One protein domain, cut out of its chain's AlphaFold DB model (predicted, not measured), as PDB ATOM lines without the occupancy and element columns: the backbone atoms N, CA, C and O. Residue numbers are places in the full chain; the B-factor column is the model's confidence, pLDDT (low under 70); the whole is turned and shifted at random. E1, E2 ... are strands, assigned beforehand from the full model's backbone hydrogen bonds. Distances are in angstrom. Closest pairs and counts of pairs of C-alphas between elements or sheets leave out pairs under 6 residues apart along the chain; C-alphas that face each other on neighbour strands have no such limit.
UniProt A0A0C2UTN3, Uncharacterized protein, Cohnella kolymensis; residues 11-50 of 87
ATOM      1  N   VAL A  11       7.617  31.679 -17.073       87.19
ATOM      2  CA  VAL A  11       7.706  31.078 -15.737       87.19
ATOM      3  C   VAL A  11       6.355  30.435 -15.447       87.19
ATOM      4  O   VAL A  11       5.334  31.119 -15.480       87.19
ATOM      5  N   LYS A  12       6.343  29.127 -15.178       90.75
ATOM      6  CA  LYS A  12       5.127  28.384 -14.826       90.75
ATOM      7  C   LYS A  12       4.688  28.707 -13.401       90.75
ATOM      8  O   LYS A  12       3.510  28.956 -13.162       90.75
ATOM      9  N   SER A  13       5.629  28.710 -12.459       93.06
ATOM     10  CA  SER A  13       5.360  29.085 -11.073       93.06
ATOM     11  C   SER A  13       6.583  29.726 -10.414       93.06
ATOM     12  O   SER A  13       7.730  29.451 -10.772       93.06
ATOM     13  N   LYS A  14       6.328  30.617  -9.451       93.19
ATOM     14  CA  LYS A  14       7.350  31.225  -8.595       93.19
ATOM     15  C   LYS A  14       6.891  31.150  -7.149       93.19
ATOM     16  O   LYS A  14       5.804  31.610  -6.815       93.19
ATOM     17  N   GLN A  15       7.752  30.617  -6.297       95.00
ATOM     18  CA  GLN A  15       7.553  30.563  -4.855       95.00
ATOM     19  C   GLN A  15       8.752  31.209  -4.170       95.00
ATOM     20  O   GLN A  15       9.872  31.146  -4.675       95.00
ATOM     21  N   THR A  16       8.530  31.852  -3.031       95.06
ATOM     22  CA  THR A  16       9.594  32.518  -2.278       95.06
ATOM     23  C   THR A  16       9.402  32.311  -0.792       95.06
ATOM     24  O   THR A  16       8.269  32.185  -0.329       95.06
ATOM     25  N   GLY A  17      10.487  32.383  -0.035       93.44
ATOM     26  CA  GLY A  17      10.409  32.365   1.414       93.44
ATOM     27  C   GLY A  17      11.702  32.805   2.072       93.44
ATOM     28  O   GLY A  17      12.700  33.101   1.414       93.44
ATOM     29  N   SER A  18      11.654  32.855   3.397       90.56
ATOM     30  CA  SER A  18      12.792  33.171   4.247       90.56
ATOM     31  C   SER A  18      12.812  32.214   5.426       90.56
ATOM     32  O   SER A  18      11.754  31.849   5.946       90.56
ATOM     33  N   ARG A  19      14.003  31.785   5.838       87.69
ATOM     34  CA  ARG A  19      14.167  30.881   6.972       87.69
ATOM     35  C   ARG A  19      15.414  31.215   7.771       87.69
ATOM     36  O   ARG A  19      16.485  31.408   7.204       87.69
ATOM     37  N   ALA A  20      15.271  31.262   9.092       87.56
ATOM     38  CA  ALA A  20      16.408  31.311   9.997       87.56
ATOM     39  C   ALA A  20      16.977  29.897  10.167       87.56
ATOM     40  O   ALA A  20      16.270  28.988  10.599       87.56
ATOM     41  N   LEU A  21      18.250  29.731   9.830       85.25
ATOM     42  CA  LEU A  21      19.016  28.507  10.017       85.25
ATOM     43  C   LEU A  21      19.800  28.644  11.323       85.25
ATOM     44  O   LEU A  21      20.718  29.461  11.443       85.25
ATOM     45  N   THR A  22      19.385  27.877  12.327       73.81
ATOM     46  CA  THR A  22      19.921  27.948  13.695       73.81
ATOM     47  C   THR A  22      21.100  27.001  13.930       73.81
ATOM     48  O   THR A  22      21.846  27.195  14.887       73.81
ATOM     49  N   GLY A  23      21.313  26.016  13.051       68.62
ATOM     50  CA  GLY A  23      22.401  25.039  13.132       68.62
ATOM     51  C   GLY A  23      23.301  25.050  11.896       68.62
ATOM     52  O   GLY A  23      22.824  25.210  10.774       68.62
ATOM     53  N   SER A  24      24.605  24.852  12.103       69.69
ATOM     54  CA  SER A  24      25.555  24.564  11.019       69.69
ATOM     55  C   SER A  24      25.323  23.144  10.493       69.69
ATOM     56  O   SER A  24      25.036  22.232  11.269       69.69
ATOM     57  N   ASN A  25      25.425  22.963   9.175       69.00
ATOM     58  CA  ASN A  25      25.282  21.694   8.450       69.00
ATOM     59  C   ASN A  25      23.980  20.936   8.744       69.00
ATOM     60  O   ASN A  25      23.898  19.725   8.544       69.00
ATOM     61  N   THR A  26      22.956  21.637   9.226       74.31
ATOM     62  CA  THR A  26      21.639  21.046   9.441       74.31
ATOM     63  C   THR A  26      20.851  21.192   8.149       74.31
ATOM     64  O   THR A  26      20.654  22.308   7.667       74.31
ATOM     65  N   GLU A  27      20.439  20.068   7.565       82.00
ATOM     66  CA  GLU A  27      19.521  20.088   6.431       82.00
ATOM     67  C   GLU A  27      18.167  20.605   6.898       82.00
ATOM     68  O   GLU A  27      17.506  19.983   7.731       82.00
ATOM     69  N   ASP A  28      17.749  21.741   6.353       84.75
ATOM     70  CA  ASP A  28      16.438  22.283   6.637       84.75
ATOM     71  C   ASP A  28      15.467  21.994   5.488       84.75
ATOM     72  O   ASP A  28      15.566  22.557   4.393       84.75
ATOM     73  N   LEU A  29      14.511  21.101   5.749       89.12
ATOM     74  CA  LEU A  29      13.442  20.775   4.817       89.12
ATOM     75  C   LEU A  29      12.329  21.819   4.908       89.12
ATOM     76  O   LEU A  29      11.736  22.053   5.963       89.12
ATOM     77  N   THR A  30      12.027  22.442   3.773       90.19
ATOM     78  CA  THR A  30      10.953  23.428   3.636       90.19
ATOM     79  C   THR A  30       9.917  22.911   2.648       90.19
ATOM     80  O   THR A  30      10.247  22.544   1.519       90.19
ATOM     81  N   ASN A  31       8.656  22.881   3.082       94.12
ATOM     82  CA  ASN A  31       7.539  22.504   2.223       94.12
ATOM     83  C   ASN A  31       7.227  23.635   1.238       94.12
ATOM     84  O   ASN A  31       7.227  24.810   1.604       94.12
ATOM     85  N   VAL A  32       6.926  23.257   0.003       95.00
ATOM     86  CA  VAL A  32       6.549  24.147  -1.098       95.00
ATOM     87  C   VAL A  32       5.327  23.571  -1.814       95.00
ATOM     88  O   VAL A  32       5.017  22.385  -1.686       95.00
ATOM     89  N   SER A  33       4.612  24.399  -2.574       96.12
ATOM     90  CA  SER A  33       3.604  23.902  -3.514       96.12
ATOM     91  C   SER A  33       4.255  23.009  -4.570       96.12
ATOM     92  O   SER A  33       5.439  23.167  -4.870       96.12
ATOM     93  N   ALA A  34       3.468  22.085  -5.123       95.44
ATOM     94  CA  ALA A  34       3.951  21.090  -6.072       95.44
ATOM     95  C   ALA A  34       4.652  21.722  -7.291       95.44
ATOM     96  O   ALA A  34       4.110  22.642  -7.901       95.44
ATOM     97  N   ILE A  35       5.822  21.190  -7.651       94.12
ATOM     98  CA  ILE A  35       6.637  21.569  -8.816       94.12
ATOM     99  C   ILE A  35       7.133  20.325  -9.569       94.12
ATOM    100  O   ILE A  35       7.128  19.219  -9.021       94.12
ATOM    101  N   ASP A  36       7.600  20.496 -10.809       92.81
ATOM    102  CA  ASP A  36       8.454  19.524 -11.504       92.81
ATOM    103  C   ASP A  36       9.944  19.782 -11.176       92.81
ATOM    104  O   ASP A  36      10.504  20.794 -11.617       92.81
ATOM    105  N   PRO A  37      10.635  18.881 -10.443       89.69
ATOM    106  CA  PRO A  37      12.046  19.049 -10.084       89.69
ATOM    107  C   PRO A  37      12.996  19.145 -11.284       89.69
ATOM    108  O   PRO A  37      14.088  19.699 -11.167       89.69
ATOM    109  N   ASN A  38      12.607  18.616 -12.447       89.81
ATOM    110  CA  ASN A  38      13.437  18.650 -13.650       89.81
ATOM    111  C   ASN A  38      13.353  19.973 -14.403       89.81
ATOM    112  O   ASN A  38      14.240  20.271 -15.205       89.81
ATOM    113  N   LYS A  39      12.313  20.758 -14.121       90.50
ATOM    114  CA  LYS A  39      12.039  22.055 -14.736       90.50
ATOM    115  C   LYS A  39      12.134  23.199 -13.739       90.50
ATOM    116  O   LYS A  39      11.667  24.294 -14.022       90.50
ATOM    117  N   SER A  40      12.723  22.953 -12.573       91.06
ATOM    118  CA  SER A  40      12.775  23.928 -11.492       91.06
ATOM    119  C   SER A  40      14.202  24.276 -11.099       91.06
ATOM    120  O   SER A  40      15.099  23.433 -11.111       91.06
ATOM    121  N   ILE A  41      14.403  25.535 -10.719       89.75
ATOM    122  CA  ILE A  41      15.652  26.047 -10.159       89.75
ATOM    123  C   ILE A  41      15.348  26.670  -8.798       89.75
ATOM    124  O   ILE A  41      14.437  27.489  -8.673       89.75
ATOM    125  N   LEU A  42      16.139  26.300  -7.788       90.88
ATOM    126  CA  LEU A  42      16.159  26.961  -6.490       90.88
ATOM    127  C   LEU A  42      17.339  27.940  -6.438       90.88
ATOM    128  O   LEU A  42      18.493  27.581  -6.682       90.88
ATOM    129  N   ILE A  43      17.039  29.186  -6.101       89.25
ATOM    130  CA  ILE A  43      18.009  30.249  -5.861       89.25
ATOM    131  C   ILE A  43      17.942  30.569  -4.376       89.25
ATOM    132  O   ILE A  43      16.860  30.852  -3.861       89.25
ATOM    133  N   VAL A  44      19.081  30.535  -3.688       87.50
ATOM    134  CA  VAL A  44      19.153  30.839  -2.257       87.50
ATOM    135  C   VAL A  44      20.196  31.917  -2.019       87.50
ATOM    136  O   VAL A  44      21.327  31.830  -2.486       87.50
ATOM    137  N   THR A  45      19.805  32.946  -1.281       87.38
ATOM    138  CA  THR A  45      20.691  33.978  -0.758       87.38
ATOM    139  C   THR A  45      20.797  33.795   0.743       87.38
ATOM    140  O   THR A  45      19.810  33.932   1.465       87.38
ATOM    141  N   PHE A  46      21.998  33.476   1.201       86.44
ATOM    142  CA  PHE A  46      22.322  33.371   2.611       86.44
ATOM    143  C   PHE A  46      22.810  34.722   3.114       86.44
ATOM    144  O   PHE A  46      23.592  35.390   2.439       86.44
ATOM    145  N   ILE A  47      22.335  35.116   4.289       87.12
ATOM    146  CA  ILE A  47      22.777  36.294   5.027       87.12
ATOM    147  C   ILE A  47      23.287  35.790   6.372       87.12
ATOM    148  O   ILE A  47      22.491  35.439   7.245       87.12
ATOM    149  N   ALA A  48      24.604  35.694   6.519       82.69
ATOM    150  CA  ALA A  48      25.243  35.232   7.743       82.69
ATOM    151  C   ALA A  48      25.610  36.430   8.625       82.69
ATOM    152  O   ALA A  48      26.100  37.450   8.135       82.69
ATOM    153  N   ASN A  49      25.347  36.317   9.932       77.69
ATOM    154  CA  ASN A  49      25.729  37.321  10.938       77.69
ATOM    155  C   ASN A  49      25.281  38.764  10.600       77.69
ATOM    156  O   ASN A  49      25.921  39.738  10.987       77.69
ATOM    157  N   GLY A  50      24.191  38.905   9.837       68.50
ATOM    158  CA  GLY A  50      23.601  40.192   9.458       68.50
ATOM    159  C   GLY A  50      24.435  41.080   8.524       68.50
ATOM    160  O   GLY A  50      24.029  42.212   8.285       68.50
TER     161      GLY A  50
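This is residues 11 to 50 of the 87 residues of an uncharacterized protein of Cohnella kolymensis (UniProt A0A0C2UTN3). This is a small, open zigzag of three strands: the chain goes out along the long strand E1, comes back through the short strand E2 and the links on its two ends, and goes out again along the long strand E3, side by side with E1 but too far off to pair with it. The centres of E1, E2 and E3 make a triangle, and residues 22 to 27, between E1 and E2, stick out at one end. The printed part has 40 residues with no named helix and three named strands, in the order E1, E2, E3; no two of them pair, and the class is all strand. The whole is loose, with a radius of gyration of the C-alphas of 12.4 A, and elongated, spanning 34 by 18 by 15 A.

Start at E1, residues 13 to 21, and go on to E2, residues 28 to 31. Their closest C-alphas are those of Leu 21 and Asp 28, 7.5 A apart, the one pair of C-alphas within 8 A between these two strands. Centre to centre, E1 and E2 are 9.6 A apart. Next look at E3, residues 40 to 48, which is near E1: no pair of their C-alphas is within 8 A, but 18 pairs are within 10 A. E2 and E3 follow each other in the chain and are apart, with no C-alpha of the one within 8 A of the other. Each of E1, E2 and E3 pairs with no named strand.

Find C-alpha 13 at (5.360, 29.085, -11.073); from there E1 runs over nine residues, from Ser 13 to Leu 21, 25.1 A from first to last C-alpha. E2 goes from Asp 28 to Asn 31, 9.9 A; look for its first C-alpha at (16.438, 22.283, 6.637). E3 begins at Ser 40 and reaches 25.6 A to Ala 48, whose C-alpha is at (25.243, 35.232, 7.743). E1 and E3, with nine residues each, are the longest strands.

Look from the C-alpha of Lys 12 to that of Asn 49: these are the two farthest apart, at 34.2 A. The first and last printed C-alphas, of Val 11 and Gly 50, are 31.2 A apart. The printed part has no cut, and both links are short: six residues between E1 and E2, eight between E2 and E3. Residues 22 to 27 stand free, with no C-alpha 8 or more residues away along the chain within 10 A. The mean pLDDT of the printed part is 86.9; in the B-factor column you will find residues 23 to 25 and residue 50 under 70.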